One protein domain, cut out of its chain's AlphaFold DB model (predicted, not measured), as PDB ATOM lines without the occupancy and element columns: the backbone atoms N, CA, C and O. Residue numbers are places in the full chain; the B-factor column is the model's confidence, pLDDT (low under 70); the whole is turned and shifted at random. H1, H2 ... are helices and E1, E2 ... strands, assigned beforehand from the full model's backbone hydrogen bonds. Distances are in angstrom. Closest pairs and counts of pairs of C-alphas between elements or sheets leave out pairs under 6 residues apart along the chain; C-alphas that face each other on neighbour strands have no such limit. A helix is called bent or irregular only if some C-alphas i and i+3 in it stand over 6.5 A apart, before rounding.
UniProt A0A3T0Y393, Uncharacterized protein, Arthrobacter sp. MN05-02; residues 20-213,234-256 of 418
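This is residues 20 to 213 and 234 to 256 of the 418 residues of an uncharacterized protein of Arthrobacter sp. MN05-02 (UniProt A0A3T0Y393). This is a broad slab of helices. The long helix H8 and H9 run side by side in opposite ways through its middle, with H1, H2 and H3 grouped on one side of that pair and the bent helix H7 with H10 on the other; H6 and H11 meet at a far corner, and the small strand hairpin E1 and E2 sits where the chain turns back from H8 to H9. The printed part has 217 residues with eleven named helices and two named strands, H1 to H8, then E1 and E2, then H9 to H11; the two strands make one antiparallel sheet and the class is mostly helix. The whole is compact, with a radius of gyration of the C-alphas of 18.5 A and spans of 56 by 49 by 28 A.

Start at the sheet: E1 is residues 180 to 183, with C-alpha 180 at (82.368, -17.259, -3.897), and E2 is residues 188 to 190. Before them find H8, residues 156 to 178, 34.2 A long and only just irregular, with C-alphas 174 and 177 6.9 A apart; after them comes H9, residues 194 to 210, 24.1 A. Go back to C-alpha 20 at (73.709, 2.901, 29.037), where H1, residues 20 to 35, begins its 22.7 A. H2, residues 37 to 57, 27.6 A, has a kink of 52 degrees near residue 51 and is irregular, with C-alphas 53 and 56 9.6 A apart. H3, residues 59 to 78, 29.3 A, has a kink of 61 degrees near residue 71 and is irregular, with C-alphas 71 and 74 7.2 A apart. Then come the short H4, residues 83 to 87, H5, residues 101 to 105, and H6, residues 119 to 124, irregular with C-alphas 120 and 123 8.4 A apart. H7, residues 129 to 148, was assigned as one helix by its hydrogen bonds but is bent, with C-alphas 137 and 140 7.0 A apart; its arms H7a, residues 129 to 137, and H7b, residues 140 to 148, stand at a steep tilt of 45 degrees. H10, residues 234 to 249, spans 22.2 A, and H11, residues 251 to 255, ends with C-alpha 255 at (65.496, 7.784, -11.638).

Look first at the hairpin E1 and E2, where N 181 and O 189, and N 189 and O 182, are each 2.8 A apart, within hydrogen-bond range. H9, the hub, touches H8 at a shallow tilt of 12 degrees, opposite ways, closest at the C-alphas of Ala 166 and Val 200, 4.5 A. H1, H2, H3, H8 and H9 form a bundle, a group of helices packed together. In it H1 touches H3, the C-alphas of Gly 26 and Thr 64 being closest at 3.9 A. H2 and H3 are a helical hairpin, closest at the C-alphas of Leu 51 and Arg 59, 6.5 A. H2 and H9 only just touch, and only at their ends, with 3 pairs of C-alphas within 8 A; the closest are Leu 39 and Pro 195, 6.2 A. H4 touches H2 at residues 37 to 38 alone, closest at the C-alphas of Leu 87 and Ser 38, 4.6 A. H5 touches H8, closest at the C-alphas of Pro 101 and Ala 174, 6.1 A. H7b touches H9 at a steep tilt of 50 degrees, closest at the C-alphas of Ala 145 and Ala 208, 4.0 A. H10 touches H7a with residues 241 to 245 alone, closest at the C-alphas of Gly 241 and Ile 137, 4.6 A. H6 touches H11, closest at the C-alphas of Ala 120 and Ser 251, 5.3 A, while H1 and H9 are apart. Every O i to N i+4 pair is within hydrogen-bond range in H1, H5, H7a, H7b, H9 and H11; the counts are 12 of 17 in H2, 8 of 16 in H3, 17 of 19 in H8, 10 of 12 in H10, 0 of 1 in H4 and 0 of 2 in H6, where O i to N i+3 pairs within range are 2 of 2 in H4 and 1 of 3 in H6.

The two C-alphas farthest apart, Arg 56 and Gly 125, are 55.9 A apart. Residues 214 to 233 are not printed, and C-alphas 213 and 234 lie 13.9 A apart across the cut. The links H4 to H5 and H5 to H6 are long, 13 residues each. The model's mean pLDDT over the printed part is 85.9; residues 54 to 58, 153 to 154, 213 and 252 to 256 are under 70.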
ATOM      1  N   THR A  20      74.729   2.563  30.038       83.62
ATOM      2  CA  THR A  20      73.709   2.901  29.037       83.62
ATOM      3  C   THR A  20      74.329   3.118  27.662       83.62
ATOM      4  O   THR A  20      73.780   2.648  26.672       83.62
ATOM      5  N   ALA A  21      75.510   3.744  27.590       80.62
ATOM      6  CA  ALA A  21      76.243   3.895  26.334       80.62
ATOM      7  C   ALA A  21      76.696   2.539  25.769       80.62
ATOM      8  O   ALA A  21      76.587   2.312  24.568       80.62
ATOM      9  N   ALA A  22      77.159   1.625  26.630       81.75
ATOM     10  CA  ALA A  22      77.505   0.266  26.220       81.75
ATOM     11  C   ALA A  22      76.269  -0.508  25.721       81.75
ATOM     12  O   ALA A  22      76.322  -1.124  24.663       81.75
ATOM     13  N   ALA A  23      75.139  -0.428  26.430       84.69
ATOM     14  CA  ALA A  23      73.894  -1.068  26.007       84.69
ATOM     15  C   ALA A  23      73.387  -0.516  24.664       84.69
ATOM     16  O   ALA A  23      73.072  -1.291  23.766       84.69
ATOM     17  N   ALA A  24      73.377   0.810  24.491       86.88
ATOM     18  CA  ALA A  24      72.973   1.449  23.240       86.88
ATOM     19  C   ALA A  24      73.894   1.060  22.074       86.88
ATOM     20  O   ALA A  24      73.407   0.688  21.010       86.88
ATOM     21  N   ALA A  25      75.215   1.074  22.284       86.00
ATOM     22  CA  ALA A  25      76.176   0.617  21.281       86.00
ATOM     23  C   ALA A  25      75.976  -0.866  20.934       86.00
ATOM     24  O   ALA A  25      76.026  -1.225  19.762       86.00
ATOM     25  N   GLY A  26      75.703  -1.709  21.934       87.12
ATOM     26  CA  GLY A  26      75.387  -3.121  21.735       87.12
ATOM     27  C   GLY A  26      74.125  -3.333  20.901       87.12
ATOM     28  O   GLY A  26      74.149  -4.144  19.988       87.12
ATOM     29  N   LEU A  27      73.049  -2.578  21.156       90.00
ATOM     30  CA  LEU A  27      71.805  -2.662  20.380       90.00
ATOM     31  C   LEU A  27      71.980  -2.187  18.934       90.00
ATOM     32  O   LEU A  27      71.538  -2.870  18.018       90.00
ATOM     33  N   VAL A  28      72.657  -1.053  18.717       89.38
ATOM     34  CA  VAL A  28      72.950  -0.553  17.361       89.38
ATOM     35  C   VAL A  28      73.787  -1.566  16.590       89.38
ATOM     36  O   VAL A  28      73.495  -1.863  15.433       89.38
ATOM     37  N   LEU A  29      74.804  -2.133  17.239       88.00
ATOM     38  CA  LEU A  29      75.651  -3.141  16.622       88.00
ATOM     39  C   LEU A  29      74.880  -4.437  16.350       88.00
ATOM     40  O   LEU A  29      75.103  -5.047  15.316       88.00
ATOM     41  N   ALA A  30      73.932  -4.808  17.215       90.12
ATOM     42  CA  ALA A  30      73.061  -5.958  17.009       90.12
ATOM     43  C   ALA A  30      72.157  -5.790  15.783       90.12
ATOM     44  O   ALA A  30      72.088  -6.701  14.964       90.12
ATOM     45  N   VAL A  31      71.546  -4.612  15.610       90.12
ATOM     46  CA  VAL A  31      70.768  -4.275  14.407       90.12
ATOM     47  C   VAL A  31      71.654  -4.336  13.163       90.12
ATOM     48  O   VAL A  31      71.298  -5.011  12.205       90.12
ATOM     49  N   ALA A  32      72.840  -3.721  13.198       89.19
ATOM     50  CA  ALA A  32      73.771  -3.749  12.071       89.19
ATOM     51  C   ALA A  32      74.205  -5.180  11.705       89.19
ATOM     52  O   ALA A  32      74.207  -5.540  10.532       89.19
ATOM     53  N   THR A  33      74.523  -6.021  12.696       88.81
ATOM     54  CA  THR A  33      74.868  -7.427  12.448       88.81
ATOM     55  C   THR A  33      73.672  -8.262  12.011       88.81
ATOM     56  O   THR A  33      73.874  -9.231  11.299       88.81
ATOM     57  N   ALA A  34      72.446  -7.931  12.425       87.94
ATOM     58  CA  ALA A  34      71.246  -8.621  11.958       87.94
ATOM     59  C   ALA A  34      70.970  -8.306  10.480       87.94
ATOM     60  O   ALA A  34      70.566  -9.192   9.736       87.94
ATOM     61  N   SER A  35      71.245  -7.070  10.052       86.31
ATOM     62  CA  SER A  35      71.183  -6.660   8.646       86.31
ATOM     63  C   SER A  35      72.314  -7.244   7.795       86.31
ATOM     64  O   SER A  35      72.096  -7.514   6.621       86.31
ATOM     65  N   ALA A  36      73.499  -7.448   8.376       89.38
ATOM     66  CA  ALA A  36      74.662  -8.028   7.704       89.38
ATOM     67  C   ALA A  36      75.378  -9.033   8.632       89.38
ATOM     68  O   ALA A  36      76.312  -8.659   9.357       89.38
ATOM     69  N   PRO A  37      74.949 -10.310   8.658       87.56
ATOM     70  CA  PRO A  37      75.543 -11.363   9.482       87.56
ATOM     71  C   PRO A  37      77.025 -11.601   9.183       87.56
ATOM     72  O   PRO A  37      77.772 -11.986  10.084       87.56
ATOM     73  N   SER A  38      77.473 -11.280   7.966       89.19
ATOM     74  CA  SER A  38      78.882 -11.305   7.556       89.19
ATOM     75  C   SER A  38      79.787 -10.394   8.406       89.19
ATOM     76  O   SER A  38      81.000 -10.609   8.471       89.19
ATOM     77  N   LEU A  39      79.227  -9.421   9.144       88.75
ATOM     78  CA  LEU A  39      79.959  -8.610  10.127       88.75
ATOM     79  C   LEU A  39      80.318  -9.366  11.402       88.75
ATOM     80  O   LEU A  39      81.202  -8.916  12.135       88.75
ATOM     81  N   LEU A  40      79.653 -10.480  11.709       88.81
ATOM     82  CA  LEU A  40      79.814 -11.181  12.982       88.81
ATOM     83  C   LEU A  40      81.284 -11.552  13.273       88.81
ATOM     84  O   LEU A  40      81.760 -11.199  14.359       88.81
ATOM     85  N   PRO A  41      82.055 -12.164  12.344       86.62
ATOM     86  CA  PRO A  41      83.469 -12.463  12.577       86.62
ATOM     87  C   PRO A  41      84.301 -11.206  12.856       86.62
ATOM     88  O   PRO A  41      85.159 -11.206  13.740       86.62
ATOM     89  N   VAL A  42      84.020 -10.114  12.140       85.75
ATOM     90  CA  VAL A  42      84.744  -8.838  12.260       85.75
ATOM     91  C   VAL A  42      84.450  -8.175  13.600       85.75
ATOM     92  O   VAL A  42      85.365  -7.686  14.261       85.75
ATOM     93  N   VAL A  43      83.193  -8.196  14.040       87.06
ATOM     94  CA  VAL A  43      82.770  -7.653  15.334       87.06
ATOM     95  C   VAL A  43      83.388  -8.434  16.488       87.06
ATOM     96  O   VAL A  43      83.897  -7.824  17.431       87.06
ATOM     97  N   ILE A  44      83.398  -9.768  16.410       86.50
ATOM     98  CA  ILE A  44      84.028 -10.615  17.427       86.50
ATOM     99  C   ILE A  44      85.535 -10.344  17.471       86.50
ATOM    100  O   ILE A  44      86.069 -10.048  18.542       86.50
ATOM    101  N   LEU A  45      86.219 -10.373  16.323       85.19
ATOM    102  CA  LEU A  45      87.665 -10.149  16.248       85.19
ATOM    103  C   LEU A  45      88.046  -8.736  16.709       85.19
ATOM    104  O   LEU A  45      88.972  -8.572  17.504       85.19
ATOM    105  N   GLY A  46      87.302  -7.718  16.272       80.88
ATOM    106  CA  GLY A  46      87.477  -6.329  16.690       80.88
ATOM    107  C   GLY A  46      87.227  -6.134  18.186       80.88
ATOM    108  O   GLY A  46      87.992  -5.435  18.850       80.88
ATOM    109  N   GLY A  47      86.214  -6.803  18.745       80.44
ATOM    110  CA  GLY A  47      85.934  -6.825  20.179       80.44
ATOM    111  C   GLY A  47      87.066  -7.463  20.985       80.44
ATOM    112  O   GLY A  47      87.540  -6.872  21.958       80.44
ATOM    113  N   VAL A  48      87.565  -8.624  20.553       82.56
ATOM    114  CA  VAL A  48      88.718  -9.308  21.166       82.56
ATOM    115  C   VAL A  48      89.963  -8.426  21.110       82.56
ATOM    116  O   VAL A  48      90.637  -8.239  22.126       82.56
ATOM    117  N   LEU A  49      90.237  -7.816  19.956       80.69
ATOM    118  CA  LEU A  49      91.364  -6.911  19.769       80.69
ATOM    119  C   LEU A  49      91.238  -5.684  20.691       80.69
ATOM    120  O   LEU A  49      92.180  -5.337  21.406       80.69
ATOM    121  N   ALA A  50      90.054  -5.076  20.780       76.62
ATOM    122  CA  ALA A  50      89.786  -3.957  21.684       76.62
ATOM    123  C   ALA A  50      89.949  -4.336  23.170       76.62
ATOM    124  O   ALA A  50      90.444  -3.533  23.972       76.62
ATOM    125  N   LEU A  51      89.577  -5.556  23.562       77.88
ATOM    126  CA  LEU A  51      89.795  -6.074  24.915       77.88
ATOM    127  C   LEU A  51      91.285  -6.301  25.202       77.88
ATOM    128  O   LEU A  51      91.767  -5.889  26.261       77.88
ATOM    129  N   ALA A  52      92.027  -6.865  24.246       79.00
ATOM    130  CA  ALA A  52      93.466  -7.102  24.359       79.00
ATOM    131  C   ALA A  52      94.267  -5.788  24.463       79.00
ATOM    132  O   ALA A  52      95.135  -5.646  25.328       79.00
ATOM    133  N   LEU A  53      93.942  -4.788  23.635       76.50
ATOM    134  CA  LEU A  53      94.633  -3.491  23.600       76.50
ATOM    135  C   LEU A  53      94.191  -2.526  24.715       76.50
ATOM    136  O   LEU A  53      94.998  -1.730  25.204       76.50
ATOM    137  N   GLY A  54      92.921  -2.573  25.131       66.62
ATOM    138  CA  GLY A  54      92.303  -1.573  26.012       66.62
ATOM    139  C   GLY A  54      92.409  -1.826  27.524       66.62
ATOM    140  O   GLY A  54      91.979  -0.984  28.326       66.62
ATOM    141  N   ARG A  55      93.027  -2.942  27.943       69.25
ATOM    142  CA  ARG A  55      93.250  -3.331  29.355       69.25
ATOM    143  C   ARG A  55      91.973  -3.166  30.213       69.25
ATOM    144  O   ARG A  55      90.867  -3.471  29.787       69.25
ATOM    145  N   ARG A  56      92.080  -2.689  31.465       66.44
ATOM    146  CA  ARG A  56      90.940  -2.602  32.406       66.44
ATOM    147  C   ARG A  56      89.808  -1.674  31.939       66.44
ATOM    148  O   ARG A  56      88.705  -1.815  32.462       66.44
ATOM    149  N   ARG A  57      90.063  -0.722  31.028       64.69
ATOM    150  CA  ARG A  57      89.080   0.285  30.576       64.69
ATOM    151  C   ARG A  57      88.059  -0.281  29.591       64.69
ATOM    152  O   ARG A  57      86.928   0.182  29.604       64.69
ATOM    153  N   THR A  58      88.423  -1.295  28.813       69.38
ATOM    154  CA  THR A  58      87.547  -1.899  27.798       69.38
ATOM    155  C   THR A  58      86.749  -3.092  28.301       69.38
ATOM    156  O   THR A  58      85.912  -3.591  27.567       69.38
ATOM    157  N   ARG A  59      86.903  -3.514  29.563       71.31
ATOM    158  CA  ARG A  59      86.115  -4.628  30.130       71.31
ATOM    159  C   ARG A  59      84.601  -4.434  30.011       71.31
ATOM    160  O   ARG A  59      83.879  -5.412  29.887       71.31
ATOM    161  N   THR A  60      84.120  -3.190  30.017       73.44
ATOM    162  CA  THR A  60      82.692  -2.897  29.834       73.44
ATOM    163  C   THR A  60      82.220  -3.142  28.394       73.44
ATOM    164  O   THR A  60      81.036  -3.380  28.199       73.44
ATOM    165  N   LEU A  61      83.126  -3.165  27.401       74.31
ATOM    166  CA  LEU A  61      82.802  -3.508  26.009       74.31
ATOM    167  C   LEU A  61      82.360  -4.963  25.848       74.31
ATOM    168  O   LEU A  61      81.653  -5.274  24.904       74.31
ATOM    169  N   TRP A  62      82.702  -5.857  26.781       81.81
ATOM    170  CA  TRP A  62      82.185  -7.226  26.728       81.81
ATOM    171  C   TRP A  62      80.647  -7.260  26.726       81.81
ATOM    172  O   TRP A  62      80.038  -8.078  26.045       81.81
ATOM    173  N   TRP A  63      80.007  -6.307  27.409       84.12
ATOM    174  CA  TRP A  63      78.549  -6.208  27.450       84.12
ATOM    175  C   TRP A  63      77.930  -5.732  26.136       84.12
ATOM    176  O   TRP A  63      76.762  -6.019  25.897       84.12
ATOM    177  N   THR A  64      78.690  -5.064  25.257       84.94
ATOM    178  CA  THR A  64      78.176  -4.686  23.931       84.94
ATOM    179  C   THR A  64      78.063  -5.890  23.001       84.94
ATOM    180  O   THR A  64      77.299  -5.835  22.046       84.94
ATOM    181  N   LEU A  65      78.790  -6.979  23.279       86.69
ATOM    182  CA  LEU A  65      78.733  -8.213  22.492       86.69
ATOM    183  C   LEU A  65      77.524  -9.087  22.844       86.69
ATOM    184  O   LEU A  65      77.106  -9.905  22.030       86.69
ATOM    185  N   LEU A  66      76.940  -8.916  24.033       89.25
ATOM    186  CA  LEU A  66      75.885  -9.799  24.531       89.25
ATOM    187  C   LEU A  66      74.605  -9.774  23.671       89.25
ATOM    188  O   LEU A  66      74.149 -10.859  23.315       89.25
ATOM    189  N   PRO A  67      74.041  -8.611  23.270       89.00
ATOM    190  CA  PRO A  67      72.854  -8.582  22.407       89.00
ATOM    191  C   PRO A  67      73.090  -9.237  21.040       89.00
ATOM    192  O   PRO A  67      72.211  -9.906  20.507       89.00
ATOM    193  N   ILE A  68      74.299  -9.076  20.500       90.81
ATOM    194  CA  ILE A  68      74.705  -9.620  19.199       90.81
ATOM    195  C   ILE A  68      74.785 -11.138  19.278       90.81
ATOM    196  O   ILE A  68      74.196 -11.827  18.454       90.81
ATOM    197  N   LEU A  69      75.476 -11.660  20.297       89.56
ATOM    198  CA  LEU A  69      75.578 -13.099  20.521       89.56
ATOM    199  C   LEU A  69      74.199 -13.712  20.772       89.56
ATOM    200  O   LEU A  69      73.913 -14.766  20.225       89.56
ATOM    201  N   ALA A  70      73.326 -13.050  21.534       91.19
ATOM    202  CA  ALA A  70      71.977 -13.551  21.787       91.19
ATOM    203  C   ALA A  70      71.143 -13.692  20.500       91.19
ATOM    204  O   ALA A  70      70.443 -14.689  20.344       91.19
ATOM    205  N   LEU A  71      71.240 -12.727  19.580       90.12
ATOM    206  CA  LEU A  71      70.506 -12.757  18.311       90.12
ATOM    207  C   LEU A  71      71.141 -13.694  17.280       90.12
ATOM    208  O   LEU A  71      70.419 -14.386  16.571       90.12
ATOM    209  N   GLN A  72      72.473 -13.736  17.208       89.25
ATOM    210  CA  GLN A  72      73.186 -14.445  16.143       89.25
ATOM    211  C   GLN A  72      73.615 -15.865  16.499       89.25
ATOM    212  O   GLN A  72      74.037 -16.601  15.612       89.25
ATOM    213  N   LEU A  73      73.493 -16.294  17.757       90.19
ATOM    214  CA  LEU A  73      73.869 -17.650  18.157       90.19
ATOM    215  C   LEU A  73      73.115 -18.742  17.374       90.19
ATOM    216  O   LEU A  73      73.793 -19.650  16.895       90.19
ATOM    217  N   PRO A  74      71.780 -18.686  17.175       89.81
ATOM    218  CA  PRO A  74      71.081 -19.715  16.403       89.81
ATOM    219  C   PRO A  74      71.598 -19.810  14.961       89.81
ATOM    220  O   PRO A  74      71.849 -20.907  14.470       89.81
ATOM    221  N   TYR A  75      71.832 -18.659  14.324       87.06
ATOM    222  CA  TYR A  75      72.361 -18.584  12.962       87.06
ATOM    223  C   TYR A  75      73.806 -19.099  12.874       87.06
ATOM    224  O   TYR A  75      74.138 -19.919  12.017       87.06
ATOM    225  N   ALA A  76      74.662 -18.701  13.817       87.56
ATOM    226  CA  ALA A  76      76.037 -19.181  13.897       87.56
ATOM    227  C   ALA A  76      76.096 -20.706  14.081       87.56
ATOM    228  O   ALA A  76      76.911 -21.370  13.444       87.56
ATOM    229  N   LEU A  77      75.202 -21.285  14.890       90.25
ATOM    230  CA  LEU A  77      75.115 -22.737  15.056       90.25
ATOM    231  C   LEU A  77      74.663 -23.443  13.769       90.25
ATOM    232  O   LEU A  77      75.212 -24.495  13.448       90.25
ATOM    233  N   SER A  78      73.738 -22.864  12.994       87.62
ATOM    234  CA  SER A  78      73.356 -23.430  11.689       87.62
ATOM    235  C   SER A  78      74.479 -23.369  10.650       87.62
ATOM    236  O   SER A  78      74.555 -24.236   9.786       87.62
ATOM    237  N   THR A  79      75.410 -22.414  10.768       86.94
ATOM    238  CA  THR A  79      76.564 -22.305   9.852       86.94
ATOM    239  C   THR A  79      77.644 -23.362  10.094       86.94
ATOM    240  O   THR A  79      78.577 -23.462   9.309       86.94
ATOM    241  N   LEU A  80      77.551 -24.185  11.148       87.62
ATOM    242  CA  LEU A  80      78.557 -25.221  11.421       87.62
ATOM    243  C   LEU A  80      78.646 -26.283  10.315       87.62
ATOM    244  O   LEU A  80      79.701 -26.890  10.149       87.62
ATOM    245  N   GLN A  81      77.553 -26.504   9.579       83.38
ATOM    246  CA  GLN A  81      77.528 -27.410   8.427       83.38
ATOM    247  C   GLN A  81      78.143 -26.743   7.191       83.38
ATOM    248  O   GLN A  81      78.977 -27.349   6.523       83.38
ATOM    249  N   ASP A  82      77.812 -25.470   6.967       82.69
ATOM    250  CA  ASP A  82      78.260 -24.673   5.825       82.69
ATOM    251  C   ASP A  82      78.821 -23.313   6.286       82.69
ATOM    252  O   ASP A  82      78.139 -22.285   6.208       82.69
ATOM    253  N   PRO A  83      80.085 -23.255   6.758       86.25
ATOM    254  CA  PRO A  83      80.643 -22.051   7.389       86.25
ATOM    255  C   PRO A  83      80.774 -20.875   6.419       86.25
ATOM    256  O   PRO A  83      80.727 -19.715   6.823       86.25
ATOM    257  N   ARG A  84      80.895 -21.170   5.121       86.44
ATOM    258  CA  ARG A  84      80.892 -20.180   4.038       86.44
ATOM    259  C   ARG A  84      79.594 -19.371   3.971       86.44
ATOM    260  O   ARG A  84      79.641 -18.202   3.610       86.44
ATOM    261  N   GLY A  85      78.460 -19.953   4.373       84.12
ATOM    262  CA  GLY A  85      77.169 -19.267   4.367       84.12
ATOM    263  C   GLY A  85      77.109 -18.110   5.367       84.12
ATOM    264  O   GLY A  85      76.333 -17.182   5.178       84.12
ATOM    265  N   LEU A  86      77.990 -18.092   6.380       87.19
ATOM    266  CA  LEU A  86      78.132 -16.957   7.301       87.19
ATOM    267  C   LEU A  86      78.613 -15.683   6.589       87.19
ATOM    268  O   LEU A  86      78.356 -14.582   7.068       87.19
ATOM    269  N   LEU A  87      79.327 -15.829   5.468       87.31
ATOM    270  CA  LEU A  87      79.816 -14.705   4.669       87.31
ATOM    271  C   LEU A  87      78.747 -14.153   3.716       87.31
ATOM    272  O   LEU A  87      78.944 -13.078   3.159       87.31
ATOM    273  N   GLY A  88      77.639 -14.872   3.529       85.50
ATOM    274  CA  GLY A  88      76.487 -14.379   2.788       85.50
ATOM    275  C   GLY A  88      75.625 -13.466   3.651       85.50
ATOM    276  O   GLY A  88      75.271 -13.811   4.782       85.50
ATOM    277  N   ASP A  89      75.279 -12.307   3.103       85.88
ATOM    278  CA  ASP A  89      74.264 -11.428   3.677       85.88
ATOM    279  C   ASP A  89      72.852 -11.953   3.336       85.88
ATOM    280  O   ASP A  89      72.690 -12.688   2.358       85.88
ATOM    281  N   PRO A  90      71.824 -11.641   4.149       82.50
ATOM    282  CA  PRO A  90      70.462 -12.100   3.905       82.50
ATOM    283  C   PRO A  90      69.922 -11.553   2.581       82.50
ATOM    284  O   PRO A  90      70.071 -10.367   2.284       82.50
ATOM    285  N   GLY A  91      69.224 -12.406   1.831       82.75
ATOM    286  CA  GLY A  91      68.660 -12.071   0.526       82.75
ATOM    287  C   GLY A  91      69.218 -12.939  -0.599       82.75
ATOM    288  O   GLY A  91      70.011 -13.850  -0.369       82.75
ATOM    289  N   VAL A  92      68.771 -12.659  -1.826       80.81
ATOM    290  CA  VAL A  92      69.276 -13.337  -3.026       80.81
ATOM    291  C   VAL A  92      70.658 -12.769  -3.358       80.81
ATOM    292  O   VAL A  92      70.765 -11.557  -3.565       80.81
ATOM    293  N   PRO A  93      71.711 -13.598  -3.438       84.38
ATOM    294  CA  PRO A  93      73.013 -13.147  -3.909       84.38
ATOM    295  C   PRO A  93      72.898 -12.636  -5.348       84.38
ATOM    296  O   PRO A  93      72.344 -13.317  -6.209       84.38
ATOM    297  N   THR A  94      73.434 -11.450  -5.620       84.88
ATOM    298  CA  THR A  94      73.462 -10.859  -6.962       84.88
ATOM    299  C   THR A  94      74.899 -10.581  -7.395       84.88
ATOM    300  O   THR A  94      75.753 -10.289  -6.553       84.88
ATOM    301  N   PRO A  95      75.210 -10.695  -8.698       86.06
ATOM    302  CA  PRO A  95      76.517 -10.312  -9.208       86.06
ATOM    303  C   PRO A  95      76.721  -8.799  -9.060       86.06
ATOM    304  O   PRO A  95      75.790  -8.011  -9.225       86.06
ATOM    305  N   PHE A  96      77.951  -8.398  -8.752       88.00
ATOM    306  CA  PHE A  96      78.361  -7.001  -8.654       88.00
ATOM    307  C   PHE A  96      79.864  -6.886  -8.923       88.00
ATOM    308  O   PHE A  96      80.615  -7.831  -8.667       88.00
ATOM    309  N   ASP A  97      80.304  -5.698  -9.333       90.12
ATOM    310  CA  ASP A  97      81.720  -5.395  -9.515       90.12
ATOM    311  C   ASP A  97      82.304  -4.738  -8.250       90.12
ATOM    312  O   ASP A  97      81.802  -3.709  -7.780       90.12
ATOM    313  N   PRO A  98      83.347  -5.326  -7.632       91.69
ATOM    314  CA  PRO A  98      83.885  -4.824  -6.380       91.69
ATOM    315  C   PRO A  98      84.689  -3.544  -6.625       91.69
ATOM    316  O   PRO A  98      85.520  -3.462  -7.529       91.69
ATOM    317  N   ALA A  99      84.482  -2.544  -5.771       93.75
ATOM    318  CA  ALA A  99      85.218  -1.287  -5.835       93.75
ATOM    319  C   ALA A  99      86.732  -1.484  -5.671       93.75
ATOM    320  O   ALA A  99      87.186  -2.278  -4.840       93.75
ATOM    321  N   ALA A 100      87.523  -0.669  -6.373       95.56
ATOM    322  CA  ALA A 100      88.962  -0.590  -6.130       95.56
ATOM    323  C   ALA A 100      89.249  -0.120  -4.683       95.56
ATOM    324  O   ALA A 100      88.477   0.671  -4.134       95.56
ATOM    325  N   PRO A 101      90.385  -0.494  -4.056       96.12
ATOM    326  CA  PRO A 101      90.647  -0.177  -2.645       96.12
ATOM    327  C   PRO A 101      90.583   1.318  -2.293       96.12
ATOM    328  O   PRO A 101      90.225   1.685  -1.177       96.12
ATOM    329  N   TRP A 102      90.904   2.204  -3.238       96.31
ATOM    330  CA  TRP A 102      90.800   3.649  -3.026       96.31
ATOM    331  C   TRP A 102      89.342   4.142  -2.999       96.31
ATOM    332  O   TRP A 102      89.032   5.055  -2.238       96.31
ATOM    333  N   GLN A 103      88.440   3.524  -3.773       95.62
ATOM    334  CA  GLN A 103      86.996   3.795  -3.738       95.62
ATOM    335  C   GLN A 103      86.387   3.249  -2.441       95.62
ATOM    336  O   GLN A 103      85.636   3.953  -1.766       95.62
ATOM    337  N   GLN A 104      86.812   2.050  -2.025       95.62
ATOM    338  CA  GLN A 104      86.446   1.460  -0.732       95.62
ATOM    339  C   GLN A 104      86.884   2.340   0.445       95.62
ATOM    340  O   GLN A 104      86.121   2.540   1.387       95.62
ATOM    341  N   LEU A 105      88.077   2.942   0.379       95.81
ATOM    342  CA  LEU A 105      88.553   3.895   1.387       95.81
ATOM    343  C   LEU A 105      87.679   5.163   1.466       95.81
ATOM    344  O   LEU A 105      87.569   5.757   2.539       95.81
ATOM    345  N   LEU A 106      87.055   5.568   0.356       93.75
ATOM    346  CA  LEU A 106      86.095   6.678   0.301       93.75
ATOM    347  C   LEU A 106      84.671   6.275   0.722       93.75
ATOM    348  O   LEU A 106      83.809   7.148   0.809       93.75
ATOM    349  N   GLY A 107      84.433   4.995   1.023       92.00
ATOM    350  CA  GLY A 107      83.148   4.480   1.499       92.00
ATOM    351  C   GLY A 107      82.296   3.777   0.440       92.00
ATOM    352  O   GLY A 107      81.147   3.459   0.730       92.00
ATOM    353  N   PHE A 108      82.830   3.511  -0.757       92.69
ATOM    354  CA  PHE A 108      82.085   2.886  -1.857       92.69
ATOM    355  C   PHE A 108      82.470   1.409  -2.012       92.69
ATOM    356  O   PHE A 108      83.631   1.125  -2.307       92.69
ATOM    357  N   PRO A 109      81.541   0.457  -1.808       92.38
ATOM    358  CA  PRO A 109      81.841  -0.973  -1.923       92.38
ATOM    359  C   PRO A 109      81.723  -1.542  -3.343       92.38
ATOM    360  O   PRO A 109      82.306  -2.589  -3.619       92.38
ATOM    361  N   VAL A 110      81.010  -0.850  -4.232       91.69
ATOM    362  CA  VAL A 110      80.812  -1.217  -5.644       91.69
ATOM    363  C   VAL A 110      81.601  -0.260  -6.527       91.69
ATOM    364  O   VAL A 110      81.713   0.926  -6.201       91.69
ATOM    365  N   SER A 111      82.190  -0.776  -7.604       92.62
ATOM    366  CA  SER A 111      82.970   0.047  -8.521       92.62
ATOM    367  C   SER A 111      82.097   1.066  -9.240       92.62
ATOM    368  O   SER A 111      81.015   0.735  -9.713       92.62
ATOM    369  N   PHE A 112      82.612   2.281  -9.379       91.94
ATOM    370  CA  PHE A 112      82.009   3.331 -10.197       91.94
ATOM    371  C   PHE A 112      83.053   3.932 -11.138       91.94
ATOM    372  O   PHE A 112      84.251   3.914 -10.825       91.94
ATOM    373  N   ASP A 113      82.608   4.504 -12.260       91.69
ATOM    374  CA  ASP A 113      83.485   5.256 -13.160       91.69
ATOM    375  C   ASP A 113      83.742   6.668 -12.592       91.69
ATOM    376  O   ASP A 113      82.812   7.470 -12.473       91.69
ATOM    377  N   PRO A 114      84.990   7.028 -12.238       92.38
ATOM    378  CA  PRO A 114      85.300   8.334 -11.659       92.38
ATOM    379  C   PRO A 114      85.003   9.523 -12.583       92.38
ATOM    380  O   PRO A 114      84.870  10.639 -12.079       92.38
ATOM    381  N   PHE A 115      84.945   9.302 -13.901       90.56
ATOM    382  CA  PHE A 115      84.828  10.332 -14.938       90.56
ATOM    383  C   PHE A 115      83.411  10.504 -15.489       90.56
ATOM    384  O   PHE A 115      83.198  11.372 -16.338       90.56
ATOM    385  N   LEU A 116      82.456   9.715 -14.993       88.69
ATOM    386  CA  LEU A 116      81.046   9.838 -15.340       88.69
ATOM    387  C   LEU A 116      80.254  10.576 -14.249       88.69
ATOM    388  O   LEU A 116      80.630  10.580 -13.069       88.69
ATOM    389  N   PRO A 117      79.135  11.218 -14.621       88.81
ATOM    390  CA  PRO A 117      78.165  11.697 -13.654       88.81
ATOM    391  C   PRO A 117      77.477  10.546 -12.906       88.81
ATOM    392  O   PRO A 117      77.167   9.521 -13.517       88.81
ATOM    393  N   PRO A 118      77.186  10.706 -11.597       87.12
ATOM    394  CA  PRO A 118      76.303   9.788 -10.886       87.12
ATOM    395  C   PRO A 118      74.957   9.676 -11.610       87.12
ATOM    396  O   PRO A 118      74.474  10.685 -12.127       87.12
ATOM    397  N   ALA A 119      74.310   8.511 -11.581       83.12
ATOM    398  CA  ALA A 119      72.995   8.302 -12.199       83.12
ATOM    399  C   ALA A 119      71.957   9.366 -11.787       83.12
ATOM    400  O   ALA A 119      71.275   9.934 -12.638       83.12
ATOM    401  N   ALA A 120      71.936   9.746 -10.504       79.25
ATOM    402  CA  ALA A 120      71.099  10.828  -9.965       79.25
ATOM    403  C   ALA A 120      71.325  12.212 -10.605       79.25
ATOM    404  O   ALA A 120      70.499  13.113 -10.473       79.25
ATOM    405  N   ALA A 121      72.493  12.417 -11.207       81.50
ATOM    406  CA  ALA A 121      73.014  13.711 -11.615       81.50
ATOM    407  C   ALA A 121      73.504  13.711 -13.072       81.50
ATOM    408  O   ALA A 121      74.390  14.490 -13.425       81.50
ATOM    409  N   GLY A 122      72.894  12.887 -13.935       77.31
ATOM    410  CA  GLY A 122      73.203  12.833 -15.372       77.31
ATOM    411  C   GLY A 122      73.068  14.182 -16.097       77.31
ATOM    412  O   GLY A 122      73.737  14.421 -17.097       77.31
ATOM    413  N   PHE A 123      72.284  15.117 -15.545       81.75
ATOM    414  CA  PHE A 123      72.145  16.487 -16.058       81.75
ATOM    415  C   PHE A 123      73.428  17.332 -15.960       81.75
ATOM    416  O   PHE A 123      73.519  18.372 -16.611       81.75
ATOM    417  N   LEU A 124      74.412  16.924 -15.149       82.62
ATOM    418  CA  LEU A 124      75.688  17.634 -15.006       82.62
ATOM    419  C   LEU A 124      76.610  17.471 -16.230       82.62
ATOM    420  O   LEU A 124      77.635  18.150 -16.314       82.62
ATOM    421  N   GLY A 125      76.247  16.596 -17.174       81.12
ATOM    422  CA  GLY A 125      77.029  16.312 -18.374       81.12
ATOM    423  C   GLY A 125      78.336  15.570 -18.079       81.12
ATOM    424  O   GLY A 125      78.552  15.047 -16.984       81.12
ATOM    425  N   ALA A 126      79.218  15.521 -19.080       81.94
ATOM    426  CA  ALA A 126      80.513  14.857 -18.962       81.94
ATOM    427  C   ALA A 126      81.411  15.555 -17.927       81.94
ATOM    428  O   ALA A 126      81.585  16.776 -17.956       81.94
ATOM    429  N   GLY A 127      82.011  14.781 -17.025       84.62
ATOM    430  CA  GLY A 127      82.924  15.297 -16.012       84.62
ATOM    431  C   GLY A 127      83.073  14.352 -14.821       84.62
ATOM    432  O   GLY A 127      82.236  13.471 -14.626       84.62
ATOM    433  N   PRO A 128      84.106  14.550 -13.979       92.75
ATOM    434  CA  PRO A 128      84.440  13.645 -12.881       92.75
ATOM    435  C   PRO A 128      83.520  13.808 -11.662       92.75
ATOM    436  O   PRO A 128      83.969  13.873 -10.517       92.75
ATOM    437  N   TRP A 129      82.215  13.942 -11.891       91.06
ATOM    438  CA  TRP A 129      81.241  14.260 -10.854       91.06
ATOM    439  C   TRP A 129      81.069  13.115  -9.856       91.06
ATOM    440  O   TRP A 129      80.881  13.389  -8.672       91.06
ATOM    441  N   ALA A 130      81.208  11.854 -10.282       91.50
ATOM    442  CA  ALA A 130      81.225  10.715  -9.367       91.50
ATOM    443  C   ALA A 130      82.437  10.761  -8.427       91.50
ATOM    444  O   ALA A 130      82.285  10.598  -7.216       91.50
ATOM    445  N   LEU A 131      83.627  11.090  -8.946       93.88
ATOM    446  CA  LEU A 131      84.812  11.298  -8.112       93.88
ATOM    447  C   LEU A 131      84.628  12.473  -7.146       93.88
ATOM    448  O   LEU A 131      84.967  12.361  -5.968       93.88
ATOM    449  N   VAL A 132      84.078  13.593  -7.621       92.62
ATOM    450  CA  VAL A 132      83.797  14.767  -6.782       92.62
ATOM    451  C   VAL A 132      82.827  14.400  -5.659       92.62
ATOM    452  O   VAL A 132      83.106  14.710  -4.502       92.62
ATOM    453  N   ALA A 133      81.738  13.692  -5.965       90.25
ATOM    454  CA  ALA A 133      80.792  13.205  -4.964       90.25
ATOM    455  C   ALA A 133      81.487  12.293  -3.943       90.25
ATOM    456  O   ALA A 133      81.369  12.517  -2.736       90.25
ATOM    457  N   ALA A 134      82.289  11.333  -4.411       92.12
ATOM    458  CA  ALA A 134      83.020  10.417  -3.545       92.12
ATOM    459  C   ALA A 134      83.999  11.137  -2.603       92.12
ATOM    460  O   ALA A 134      84.055  10.843  -1.407       92.12
ATOM    461  N   VAL A 135      84.734  12.131  -3.111       93.19
ATOM    462  CA  VAL A 135      85.661  12.947  -2.315       93.19
ATOM    463  C   VAL A 135      84.913  13.844  -1.330       93.19
ATOM    464  O   VAL A 135      85.370  13.993  -0.201       93.19
ATOM    465  N   ILE A 136      83.769  14.416  -1.703       90.00
ATOM    466  CA  ILE A 136      82.955  15.239  -0.794       90.00
ATOM    467  C   ILE A 136      82.389  14.395   0.355       90.00
ATOM    468  O   ILE A 136      82.345  14.869   1.490       90.00
ATOM    469  N   ILE A 137      81.994  13.149   0.082       88.88
ATOM    470  CA  ILE A 137      81.403  12.243   1.073       88.88
ATOM    471  C   ILE A 137      82.481  11.662   2.001       88.88
ATOM    472  O   ILE A 137      82.407  11.837   3.219       88.88
ATOM    473  N   GLY A 138      83.495  10.990   1.446       90.12
ATOM    474  CA  GLY A 138      84.506  10.267   2.230       90.12
ATOM    475  C   GLY A 138      85.725  11.107   2.623       90.12
ATOM    476  O   GLY A 138      86.315  10.915   3.692       90.12
ATOM    477  N   GLY A 139      86.102  12.081   1.792       92.75
ATOM    478  CA  GLY A 139      87.319  12.878   1.951       92.75
ATOM    479  C   GLY A 139      87.416  13.647   3.275       92.75
ATOM    480  O   GLY A 139      88.471  13.584   3.909       92.75
ATOM    481  N   PRO A 140      86.357  14.327   3.763       91.94
ATOM    482  CA  PRO A 140      86.392  15.025   5.049       91.94
ATOM    483  C   PRO A 140      86.677  14.094   6.235       91.94
ATOM    484  O   PRO A 140      87.482  14.434   7.107       91.94
ATOM    485  N   VAL A 141      86.056  12.909   6.259       91.69
ATOM    486  CA  VAL A 141      86.282  11.898   7.304       91.69
ATOM    487  C   VAL A 141      87.729  11.419   7.251       91.69
ATOM    488  O   VAL A 141      88.417  11.430   8.274       91.69
ATOM    489  N   LEU A 142      88.218  11.075   6.055       94.38
ATOM    490  CA  LEU A 142      89.582  10.599   5.844       94.38
ATOM    491  C   LEU A 142      90.629  11.651   6.239       94.38
ATOM    492  O   LEU A 142      91.580  11.341   6.956       94.38
ATOM    493  N   ALA A 143      90.433  12.913   5.847       93.50
ATOM    494  CA  ALA A 143      91.333  14.012   6.185       93.50
ATOM    495  C   ALA A 143      91.393  14.261   7.701       93.50
ATOM    496  O   ALA A 143      92.473  14.455   8.267       93.50
ATOM    497  N   LEU A 144      90.247  14.219   8.391       90.56
ATOM    498  CA  LEU A 144      90.199  14.367   9.847       90.56
ATOM    499  C   LEU A 144      90.818  13.169  10.573       90.56
ATOM    500  O   LEU A 144      91.534  13.369  11.558       90.56
ATOM    501  N   ALA A 145      90.589  11.952  10.079       92.12
ATOM    502  CA  ALA A 145      91.198  10.735  10.603       92.12
ATOM    503  C   ALA A 145      92.723  10.746  10.422       92.12
ATOM    504  O   ALA A 145      93.455  10.390  11.348       92.12
ATOM    505  N   ALA A 146      93.218  11.209   9.271       94.44
ATOM    506  CA  ALA A 146      94.646  11.359   9.004       94.44
ATOM    507  C   ALA A 146      95.267  12.427   9.914       94.44
ATOM    508  O   ALA A 146      96.282  12.184  10.564       94.44
ATOM    509  N   ARG A 147      94.611  13.585  10.063       92.62
ATOM    510  CA  ARG A 147      95.047  14.641  10.993       92.62
ATOM    511  C   ARG A 147      95.122  14.138  12.437       92.62
ATOM    512  O   ARG A 147      96.016  14.541  13.180       92.62
ATOM    513  N   ALA A 148      94.204  13.256  12.841       89.75
ATOM    514  CA  ALA A 148      94.170  12.691  14.186       89.75
ATOM    515  C   ALA A 148      95.432  11.879  14.538       89.75
ATOM    516  O   ALA A 148      95.776  11.795  15.720       89.75
ATOM    517  N   LEU A 149      96.152  11.317  13.554       92.00
ATOM    518  CA  LEU A 149      97.395  10.560  13.786       92.00
ATOM    519  C   LEU A 149      98.509  11.416  14.400       92.00
ATOM    520  O   LEU A 149      99.352  10.895  15.132       92.00
ATOM    521  N   PHE A 150      98.482  12.725  14.147       91.00
ATOM    522  CA  PHE A 150      99.497  13.673  14.602       91.00
ATOM    523  C   PHE A 150      99.174  14.309  15.965       91.00
ATOM    524  O   PHE A 150      99.896  15.193  16.421       91.00
ATOM    525  N   VAL A 151      98.099  13.884  16.643       84.25
ATOM    526  CA  VAL A 151      97.708  14.451  17.944       84.25
ATOM    527  C   VAL A 151      98.644  13.947  19.063       84.25
ATOM    528  O   VAL A 151      98.811  12.730  19.216       84.25
ATOM    529  N   PRO A 152      99.242  14.849  19.874       75.81
ATOM    530  CA  PRO A 152     100.192  14.482  20.922       75.81
ATOM    531  C   PRO A 152      99.584  13.694  22.104       75.81
ATOM    532  O   PRO A 152      98.373  13.532  22.254       75.81
ATOM    533  N   HIS A 153     100.500  13.137  22.901       61.59
ATOM    534  CA  HIS A 153     100.399  12.027  23.854       61.59
ATOM    535  C   HIS A 153      99.121  11.925  24.713       61.59
ATOM    536  O   HIS A 153      98.697  12.860  25.380       61.59
ATOM    537  N   GLY A 154      98.542  10.715  24.722       68.00
ATOM    538  CA  GLY A 154      97.368  10.312  25.506       68.00
ATOM    539  C   GLY A 154      96.308   9.630  24.638       68.00
ATOM    540  O   GLY A 154      95.988   8.458  24.837       68.00
ATOM    541  N   ARG A 155      95.827  10.335  23.606       74.88
ATOM    542  CA  ARG A 155      94.798   9.843  22.663       74.88
ATOM    543  C   ARG A 155      95.372   9.153  21.426       74.88
ATOM    544  O   ARG A 155      94.703   8.325  20.814       74.88
ATOM    545  N   GLY A 156      96.641   9.410  21.105       81.69
ATOM    546  CA  GLY A 156      97.286   8.867  19.908       81.69
ATOM    547  C   GLY A 156      97.377   7.336  19.859       81.69
ATOM    548  O   GLY A 156      97.476   6.780  18.771       81.69
ATOM    549  N   ARG A 157      97.339   6.619  20.994       83.31
ATOM    550  CA  ARG A 157      97.288   5.142  20.972       83.31
ATOM    551  C   ARG A 157      95.934   4.639  20.462       83.31
ATOM    552  O   ARG A 157      95.905   3.713  19.666       83.31
ATOM    553  N   MET A 158      94.849   5.287  20.884       82.69
ATOM    554  CA  MET A 158      93.483   4.947  20.479       82.69
ATOM    555  C   MET A 158      93.236   5.270  18.998       82.69
ATOM    556  O   MET A 158      92.672   4.462  18.270       82.69
ATOM    557  N   VAL A 159      93.745   6.411  18.521       89.50
ATOM    558  CA  VAL A 159      93.693   6.761  17.092       89.50
ATOM    559  C   VAL A 159      94.448   5.734  16.241       89.50
ATOM    560  O   VAL A 159      93.911   5.257  15.247       89.50
ATOM    561  N   ARG A 160      95.665   5.344  16.648       90.81
ATOM    562  CA  ARG A 160      96.455   4.328  15.930       90.81
ATOM    563  C   ARG A 160      95.783   2.958  15.921       90.81
ATOM    564  O   ARG A 160      95.846   2.285  14.902       90.81
ATOM    565  N   SER A 161      95.122   2.551  17.010       86.81
ATOM    566  CA  SER A 161      94.366   1.293  17.011       86.81
ATOM    567  C   SER A 161      93.179   1.334  16.051       86.81
ATOM    568  O   SER A 161      92.979   0.366  15.331       86.81
ATOM    569  N   PHE A 162      92.435   2.446  15.980       89.56
ATOM    570  CA  PHE A 162      91.349   2.576  15.000       89.56
ATOM    571  C   PHE A 162      91.863   2.564  13.562       89.56
ATOM    572  O   PHE A 162      91.270   1.902  12.721       89.56
ATOM    573  N   TRP A 163      92.989   3.225  13.291       93.69
ATOM    574  CA  TRP A 163      93.645   3.153  11.984       93.69
ATOM    575  C   TRP A 163      94.103   1.740  11.632       93.69
ATOM    576  O   TRP A 163      93.888   1.298  10.512       93.69
ATOM    577  N   LEU A 164      94.693   1.013  12.582       91.69
ATOM    578  CA  LEU A 164      95.105  -0.372  12.364       91.69
ATOM    579  C   LEU A 164      93.902  -1.264  12.033       91.69
ATOM    580  O   LEU A 164      93.965  -2.029  11.077       91.69
ATOM    581  N   VAL A 165      92.793  -1.126  12.766       90.25
ATOM    582  CA  VAL A 165      91.553  -1.861  12.467       90.25
ATOM    583  C   VAL A 165      90.975  -1.448  11.112       90.25
ATOM    584  O   VAL A 165      90.577  -2.322  10.352       90.25
ATOM    585  N   ALA A 166      90.983  -0.156  10.770       93.00
ATOM    586  CA  ALA A 166      90.522   0.331   9.470       93.00
ATOM    587  C   ALA A 166      91.354  -0.243   8.312       93.00
ATOM    588  O   ALA A 166      90.792  -0.702   7.328       93.00
ATOM    589  N   VAL A 167      92.684  -0.269   8.437       94.81
ATOM    590  CA  VAL A 167      93.578  -0.838   7.414       94.81
ATOM    591  C   VAL A 167      93.363  -2.342   7.271       94.81
ATOM    592  O   VAL A 167      93.292  -2.837   6.152       94.81
ATOM    593  N   LEU A 168      93.214  -3.071   8.384       92.75
ATOM    594  CA  LEU A 168      92.911  -4.504   8.347       92.75
ATOM    595  C   LEU A 168      91.545  -4.781   7.706       92.75
ATOM    596  O   LEU A 168      91.438  -5.686   6.885       92.75
ATOM    597  N   ALA A 169      90.521  -3.992   8.039       93.12
ATOM    598  CA  ALA A 169      89.193  -4.111   7.444       93.12
ATOM    599  C   ALA A 169      89.206  -3.777   5.944       93.12
ATOM    600  O   ALA A 169      88.564  -4.481   5.175       93.12
ATOM    601  N   LEU A 170      89.976  -2.769   5.517       95.75
ATOM    602  CA  LEU A 170      90.140  -2.414   4.106       95.75
ATOM    603  C   LEU A 170      90.885  -3.506   3.328       95.75
ATOM    604  O   LEU A 170      90.483  -3.865   2.228       95.75
ATOM    605  N   ALA A 171      91.948  -4.067   3.909       95.44
ATOM    606  CA  ALA A 171      92.662  -5.192   3.311       95.44
ATOM    607  C   ALA A 171      91.744  -6.413   3.163       95.44
ATOM    608  O   ALA A 171      91.748  -7.064   2.123       95.44
ATOM    609  N   LEU A 172      90.912  -6.689   4.174       93.75
ATOM    610  CA  LEU A 172      89.923  -7.757   4.098       93.75
ATOM    611  C   LEU A 172      88.842  -7.450   3.049       93.75
ATOM    612  O   LEU A 172      88.493  -8.343   2.290       93.75
ATOM    613  N   ALA A 173      88.368  -6.204   2.945       94.31
ATOM    614  CA  ALA A 173      87.386  -5.779   1.941       94.31
ATOM    615  C   ALA A 173      87.899  -5.925   0.501       94.31
ATOM    616  O   ALA A 173      87.122  -6.227  -0.402       94.31
ATOM    617  N   ALA A 174      89.206  -5.764   0.290       94.06
ATOM    618  CA  ALA A 174      89.840  -5.977  -1.007       94.06
ATOM    619  C   ALA A 174      90.003  -7.467  -1.367       94.06
ATOM    620  O   ALA A 174      90.087  -7.803  -2.544       94.06
ATOM    621  N   VAL A 175      90.067  -8.358  -0.370       93.88
ATOM    622  CA  VAL A 175      90.335  -9.797  -0.558       93.88
ATOM    623  C   VAL A 175      89.062 -10.640  -0.505       93.88
ATOM    624  O   VAL A 175      88.982 -11.659  -1.182       93.88
ATOM    625  N   VAL A 176      88.053 -10.237   0.274       92.38
ATOM    626  CA  VAL A 176      86.815 -11.009   0.456       92.38
ATOM    627  C   VAL A 176      86.056 -11.311  -0.850       92.38
ATOM    628  O   VAL A 176      85.526 -12.418  -0.941       92.38
ATOM    629  N   PRO A 177      86.068 -10.447  -1.893       91.44
ATOM    630  CA  PRO A 177      85.418 -10.760  -3.167       91.44
ATOM    631  C   PRO A 177      86.066 -11.941  -3.916       91.44
ATOM    632  O   PRO A 177      85.483 -12.488  -4.838       91.44
ATOM    633  N   LEU A 178      87.250 -12.406  -3.501       89.75
ATOM    634  CA  LEU A 178      87.862 -13.620  -4.058       89.75
ATOM    635  C   LEU A 178      87.163 -14.911  -3.599       89.75
ATOM    636  O   LEU A 178      87.482 -15.990  -4.098       89.75
ATOM    637  N   VAL A 179      86.245 -14.825  -2.631       90.56
ATOM    638  CA  VAL A 179      85.515 -15.971  -2.088       90.56
ATOM    639  C   VAL A 179      84.104 -16.010  -2.690       90.56
ATOM    640  O   VAL A 179      83.328 -15.078  -2.469       90.56
ATOM    641  N   PRO A 180      83.732 -17.075  -3.422       90.31
ATOM    642  CA  PRO A 180      82.368 -17.259  -3.897       90.31
ATOM    643  C   PRO A 180      81.446 -17.742  -2.766       90.31
ATOM    644  O   PRO A 180      81.821 -18.603  -1.966       90.31
ATOM    645  N   VAL A 181      80.227 -17.207  -2.722       88.75
ATOM    646  CA  VAL A 181      79.168 -17.564  -1.759       88.75
ATOM    647  C   VAL A 181      77.981 -18.232  -2.442       88.75
ATOM    648  O   VAL A 181      77.295 -19.021  -1.804       88.75
ATOM    649  N   ALA A 182      77.753 -17.972  -3.730       87.06
ATOM    650  CA  ALA A 182      76.679 -18.612  -4.482       87.06
ATOM    651  C   ALA A 182      77.057 -18.851  -5.948       87.06
ATOM    652  O   ALA A 182      78.064 -18.343  -6.445       87.06
ATOM    653  N   VAL A 183      76.234 -19.640  -6.636       84.94
ATOM    654  CA  VAL A 183      76.329 -19.899  -8.076       84.94
ATOM    655  C   VAL A 183      75.214 -19.114  -8.763       84.94
ATOM    656  O   VAL A 183      74.044 -19.322  -8.452       84.94
ATOM    657  N   GLY A 184      75.572 -18.189  -9.654       81.25
ATOM    658  CA  GLY A 184      74.629 -17.524 -10.554       81.25
ATOM    659  C   GLY A 184      74.482 -18.283 -11.875       81.25
ATOM    660  O   GLY A 184      75.115 -19.316 -12.079       81.25
ATOM    661  N   THR A 185      73.679 -17.751 -12.798       74.62
ATOM    662  CA  THR A 185      73.412 -18.385 -14.103       74.62
ATOM    663  C   THR A 185      74.672 -18.535 -14.959       74.62
ATOM    664  O   THR A 185      74.874 -19.560 -15.598       74.62
ATOM    665  N   SER A 186      75.537 -17.517 -14.958       74.06
ATOM    666  CA  SER A 186      76.715 -17.440 -15.835       74.06
ATOM    667  C   SER A 186      78.046 -17.286 -15.093       74.06
ATOM    668  O   SER A 186      79.107 -17.410 -15.704       74.06
ATOM    669  N   ALA A 187      78.019 -17.020 -13.785       82.62
ATOM    670  CA  ALA A 187      79.214 -16.781 -12.983       82.62
ATOM    671  C   ALA A 187      78.989 -17.119 -11.504       82.62
ATOM    672  O   ALA A 187      77.860 -17.173 -11.015       82.62
ATOM    673  N   LEU A 188      80.088 -17.310 -10.775       87.94
ATOM    674  CA  LEU A 188      80.054 -17.402  -9.320       87.94
ATOM    675  C   LEU A 188      79.812 -16.019  -8.711       87.94
ATOM    676  O   LEU A 188      80.384 -15.024  -9.148       87.94
ATOM    677  N   ILE A 189      78.986 -15.977  -7.672       90.12
ATOM    678  CA  ILE A 189      78.640 -14.757  -6.951       90.12
ATOM    679  C   ILE A 189      79.520 -14.674  -5.707       90.12
ATOM    680  O   ILE A 189      79.569 -15.602  -4.897       90.12
ATOM    681  N   GLN A 190      80.230 -13.561  -5.578       91.38
ATOM    682  CA  GLN A 190      81.247 -13.309  -4.557       91.38
ATOM    683  C   GLN A 190      80.685 -12.689  -3.267       91.38
ATOM    684  O   GLN A 190      79.578 -12.150  -3.253       91.38
ATOM    685  N   VAL A 191      81.465 -12.729  -2.179       92.06
ATOM    686  CA  VAL A 191      81.122 -12.040  -0.919       92.06
ATOM    687  C   VAL A 191      81.056 -10.528  -1.134       92.06
ATOM    688  O   VAL A 191      82.011  -9.919  -1.618       92.06
ATOM    689  N   PHE A 192      79.964  -9.906  -0.685       92.19
ATOM    690  CA  PHE A 192      79.783  -8.461  -0.746       92.19
ATOM    691  C   PHE A 192      80.713  -7.715   0.241       92.19
ATOM    692  O   PHE A 192      80.660  -7.963   1.446       92.19
ATOM    693  N   PRO A 193      81.564  -6.768  -0.212       93.19
ATOM    694  CA  PRO A 193      82.512  -6.066   0.664       93.19
ATOM    695  C   PRO A 193      81.878  -4.921   1.480       93.19
ATOM    696  O   PRO A 193      82.536  -4.358   2.361       93.19
ATOM    697  N   GLY A 194      80.617  -4.558   1.220       91.44
ATOM    698  CA  GLY A 194      79.908  -3.433   1.854       91.44
ATOM    699  C   GLY A 194      79.979  -3.361   3.378       91.44
ATOM    700  O   GLY A 194      80.281  -2.286   3.917       91.44
ATOM    701  N   PRO A 195      79.776  -4.469   4.105       92.06
ATOM    702  CA  PRO A 195      79.851  -4.440   5.556       92.06
ATOM    703  C   PRO A 195      81.270  -4.119   6.062       92.06
ATOM    704  O   PRO A 195      81.442  -3.337   7.001       92.06
ATOM    705  N   LEU A 196      82.313  -4.612   5.386       93.56
ATOM    706  CA  LEU A 196      83.705  -4.282   5.714       93.56
ATOM    707  C   LEU A 196      84.030  -2.812   5.417       93.56
ATOM    708  O   LEU A 196      84.646  -2.147   6.249       93.56
ATOM    709  N   VAL A 197      83.556  -2.271   4.292       93.88
ATOM    710  CA  VAL A 197      83.687  -0.840   3.950       93.88
ATOM    711  C   VAL A 197      82.979   0.054   4.978       93.88
ATOM    712  O   VAL A 197      83.496   1.105   5.375       93.88
ATOM    713  N   SER A 198      81.839  -0.395   5.504       91.88
ATOM    714  CA  SER A 198      81.140   0.281   6.604       91.88
ATOM    715  C   SER A 198      81.972   0.272   7.894       91.88
ATOM    716  O   SER A 198      82.079   1.297   8.572       91.88
ATOM    717  N   ALA A 199      82.636  -0.846   8.210       92.12
ATOM    718  CA  ALA A 199      83.549  -0.943   9.351       92.12
ATOM    719  C   ALA A 199      84.788  -0.038   9.194       92.12
ATOM    720  O   ALA A 199      85.194   0.607  10.168       92.12
ATOM    721  N   VAL A 200      85.355   0.068   7.983       94.44
ATOM    722  CA  VAL A 200      86.428   1.029   7.649       94.44
ATOM    723  C   VAL A 200      85.961   2.453   7.949       94.44
ATOM    724  O   VAL A 200      86.607   3.163   8.722       94.44
ATOM    725  N   SER A 201      84.805   2.840   7.409       92.31
ATOM    726  CA  SER A 201      84.221   4.177   7.581       92.31
ATOM    727  C   SER A 201      83.976   4.511   9.055       92.31
ATOM    728  O   SER A 201      84.347   5.589   9.525       92.31
ATOM    729  N   LEU A 202      83.437   3.560   9.825       90.62
ATOM    730  CA  LEU A 202      83.214   3.706  11.264       90.62
ATOM    731  C   LEU A 202      84.528   3.885  12.038       90.62
ATOM    732  O   LEU A 202      84.614   4.743  12.918       90.62
ATOM    733  N   CYS A 203      85.565   3.109  11.712       91.75
ATOM    734  CA  CYS A 203      86.872   3.217  12.364       91.75
ATOM    735  C   CYS A 203      87.560   4.551  12.050       91.75
ATOM    736  O   CYS A 203      88.126   5.174  12.952       91.75
ATOM    737  N   LEU A 204      87.477   5.029  10.805       93.00
ATOM    738  CA  LEU A 204      87.999   6.341  10.413       93.00
ATOM    739  C   LEU A 204      87.245   7.475  11.116       93.00
ATOM    740  O   LEU A 204      87.873   8.391  11.652       93.00
ATOM    741  N   LEU A 205      85.916   7.384  11.214       90.88
ATOM    742  CA  LEU A 205      85.112   8.342  11.972       90.88
ATOM    743  C   LEU A 205      85.484   8.328  13.463       90.88
ATOM    744  O   LEU A 205      85.696   9.385  14.060       90.88
ATOM    745  N   ALA A 206      85.646   7.149  14.067       88.50
ATOM    746  CA  ALA A 206      86.075   7.014  15.458       88.50
ATOM    747  C   ALA A 206      87.479   7.601  15.693       88.50
ATOM    748  O   ALA A 206      87.710   8.269  16.708       88.50
ATOM    749  N   ALA A 207      88.405   7.415  14.747       90.94
ATOM    750  CA  ALA A 207      89.727   8.039  14.761       90.94
ATOM    751  C   ALA A 207      89.631   9.573  14.682       90.94
ATOM    752  O   ALA A 207      90.242  10.269  15.499       90.94
ATOM    753  N   ALA A 208      88.819  10.098  13.758       89.88
ATOM    754  CA  ALA A 208      88.580  11.530  13.584       89.88
ATOM    755  C   ALA A 208      87.998  12.177  14.854       89.88
ATOM    756  O   ALA A 208      88.515  13.193  15.330       89.88
ATOM    757  N   LEU A 209      86.975  11.558  15.453       87.00
ATOM    758  CA  LEU A 209      86.348  12.022  16.693       87.00
ATOM    759  C   LEU A 209      87.319  11.958  17.878       87.00
ATOM    760  O   LEU A 209      87.407  12.909  18.656       87.00
ATOM    761  N   SER A 210      88.115  10.892  17.982       85.25
ATOM    762  CA  SER A 210      89.127  10.735  19.039       85.25
ATOM    763  C   SER A 210      90.256  11.770  18.944       85.25
ATOM    764  O   SER A 210      90.816  12.171  19.966       85.25
ATOM    765  N   GLY A 211      90.583  12.232  17.733       83.19
ATOM    766  CA  GLY A 211      91.550  13.305  17.487       83.19
ATOM    767  C   GLY A 211      90.994  14.723  17.668       83.19
ATOM    768  O   GLY A 211      91.754  15.692  17.585       83.19
ATOM    769  N   SER A 212      89.688  14.883  17.901       80.56
ATOM    770  CA  SER A 212      89.076  16.201  18.089       80.56
ATOM    771  C   SER A 212      89.373  16.764  19.496       80.56
ATOM    772  O   SER A 212      89.316  16.032  20.494       80.56
ATOM    773  N   PRO A 213      89.750  18.053  19.622       69.50
ATOM    774  CA  PRO A 213      89.955  18.672  20.929       69.50
ATOM    775  C   PRO A 213      88.626  18.703  21.693       69.50
ATOM    776  O   PRO A 213      87.611  19.148  21.161       69.50
ATOM    777  N   GLY A 234      82.523  22.042   8.918       71.31
ATOM    778  CA  GLY A 234      83.055  20.676   8.980       71.31
ATOM    779  C   GLY A 234      82.115  19.696   9.686       71.31
ATOM    780  O   GLY A 234      81.953  18.571   9.228       71.31
ATOM    781  N   GLY A 235      81.457  20.127  10.767       74.75
ATOM    782  CA  GLY A 235      80.424  19.336  11.442       74.75
ATOM    783  C   GLY A 235      79.190  19.110  10.567       74.75
ATOM    784  O   GLY A 235      78.669  18.000  10.529       74.75
ATOM    785  N   LEU A 236      78.765  20.133   9.820       74.88
ATOM    786  CA  LEU A 236      77.668  20.037   8.861       74.88
ATOM    787  C   LEU A 236      78.013  19.075   7.720       74.88
ATOM    788  O   LEU A 236      77.208  18.213   7.407       74.88
ATOM    789  N   VAL A 237      79.214  19.172   7.142       76.50
ATOM    790  CA  VAL A 237      79.691  18.270   6.080       76.50
ATOM    791  C   VAL A 237      79.774  16.828   6.583       76.50
ATOM    792  O   VAL A 237      79.327  15.919   5.894       76.50
ATOM    793  N   LEU A 238      80.264  16.608   7.806       78.25
ATOM    794  CA  LEU A 238      80.285  15.281   8.433       78.25
ATOM    795  C   LEU A 238      78.885  14.701   8.669       78.25
ATOM    796  O   LEU A 238      78.716  13.490   8.587       78.25
ATOM    797  N   ALA A 239      77.898  15.542   8.986       77.44
ATOM    798  CA  ALA A 239      76.517  15.111   9.197       77.44
ATOM    799  C   ALA A 239      75.755  14.917   7.875       77.44
ATOM    800  O   ALA A 239      74.950  13.997   7.754       77.44
ATOM    801  N   ALA A 240      76.013  15.771   6.884       78.25
ATOM    802  CA  ALA A 240      75.364  15.741   5.581       78.25
ATOM    803  C   ALA A 240      75.945  14.658   4.666       78.25
ATOM    804  O   ALA A 240      75.198  14.074   3.892       78.25
ATOM    805  N   GLY A 241      77.242  14.349   4.773       79.50
ATOM    806  CA  GLY A 241      77.922  13.346   3.946       79.50
ATOM    807  C   GLY A 241      77.214  11.986   3.923       79.50
ATOM    808  O   GLY A 241      76.880  11.523   2.836       79.50
ATOM    809  N   PRO A 242      76.896  11.370   5.080       80.12
ATOM    810  CA  PRO A 242      76.141  10.117   5.129       80.12
ATOM    811  C   PRO A 242      74.741  10.213   4.512       80.12
ATOM    812  O   PRO A 242      74.299   9.269   3.868       80.12
ATOM    813  N   LEU A 243      74.050  11.348   4.676       82.75
ATOM    814  CA  LEU A 243      72.719  11.561   4.097       82.75
ATOM    815  C   LEU A 243      72.779  11.693   2.572       82.75
ATOM    816  O   LEU A 243      71.956  11.112   1.873       82.75
ATOM    817  N   VAL A 244      73.773  12.421   2.056       83.31
ATOM    818  CA  VAL A 244      74.022  12.553   0.615       83.31
ATOM    819  C   VAL A 244      74.449  11.212   0.025       83.31
ATOM    820  O   VAL A 244      73.931  10.819  -1.012       83.31
ATOM    821  N   GLY A 245      75.338  10.482   0.704       82.31
ATOM    822  CA  GLY A 245      75.745   9.138   0.302       82.31
ATOM    823  C   GLY A 245      74.562   8.176   0.231       82.31
ATOM    824  O   GLY A 245      74.397   7.502  -0.779       82.31
ATOM    825  N   LEU A 246      73.690   8.176   1.242       82.12
ATOM    826  CA  LEU A 246      72.465   7.372   1.249       82.12
ATOM    827  C   LEU A 246      71.513   7.776   0.113       82.12
ATOM    828  O   LEU A 246      70.971   6.908  -0.562       82.12
ATOM    829  N   GLY A 247      71.346   9.076  -0.141       81.19
ATOM    830  CA  GLY A 247      70.524   9.572  -1.247       81.19
ATOM    831  C   GLY A 247      71.057   9.166  -2.625       81.19
ATOM    832  O   GLY A 247      70.280   8.766  -3.483       81.19
ATOM    833  N   LEU A 248      72.376   9.216  -2.830       80.88
ATOM    834  CA  LEU A 248      73.012   8.752  -4.067       80.88
ATOM    835  C   LEU A 248      72.930   7.232  -4.214       80.88
ATOM    836  O   LEU A 248      72.714   6.744  -5.318       80.88
ATOM    837  N   TRP A 249      73.052   6.494  -3.112       77.88
ATOM    838  CA  TRP A 249      72.922   5.039  -3.108       77.88
ATOM    839  C   TRP A 249      71.501   4.586  -3.476       77.88
ATOM    840  O   TRP A 249      71.348   3.634  -4.226       77.88
ATOM    841  N   LEU A 250      70.471   5.311  -3.023       76.62
ATOM    842  CA  LEU A 250      69.067   5.067  -3.382       76.62
ATOM    843  C   LEU A 250      68.651   5.682  -4.727       76.62
ATOM    844  O   LEU A 250      67.510   5.518  -5.148       76.62
ATOM    845  N   SER A 251      69.530   6.431  -5.391       73.62
ATOM    846  CA  SER A 251      69.156   7.160  -6.604       73.62
ATOM    847  C   SER A 251      68.753   6.298  -7.806       73.62
ATOM    848  O   SER A 251      67.833   6.738  -8.505       73.62
ATOM    849  N   PRO A 252      69.331   5.097  -8.043       68.31
ATOM    850  CA  PRO A 252      68.892   4.243  -9.148       68.31
ATOM    851  C   PRO A 252      67.386   3.939  -9.083       68.31
ATOM    852  O   PRO A 252      66.719   3.907 -10.113       68.31
ATOM    853  N   GLU A 253      66.829   3.861  -7.870       68.88
ATOM    854  CA  GLU A 253      65.413   3.560  -7.610       68.88
ATOM    855  C   GLU A 253      64.446   4.666  -8.006       68.88
ATOM    856  O   GLU A 253      63.278   4.424  -8.299       68.88
ATOM    857  N   VAL A 254      64.908   5.912  -7.936       64.69
ATOM    858  CA  VAL A 254      64.054   7.084  -8.146       64.69
ATOM    859  C   VAL A 254      64.102   7.528  -9.605       64.69
ATOM    860  O   VAL A 254      63.123   8.066 -10.119       64.69
ATOM    861  N   VAL A 255      65.246   7.320 -10.266       61.31
ATOM    862  CA  VAL A 255      65.496   7.784 -11.638       61.31
ATOM    863  C   VAL A 255      65.034   6.765 -12.675       61.31
ATOM    864  O   VAL A 255      64.581   7.165 -13.747       61.31
ATOM    865  N   VAL A 256      65.092   5.468 -12.362       54.09
ATOM    866  CA  VAL A 256      64.539   4.417 -13.217       54.09
ATOM    867  C   VAL A 256      63.121   4.118 -12.722       54.09
ATOM    868  O   VAL A 256      62.975   3.403 -11.732       54.09
TER     869      VAL A 256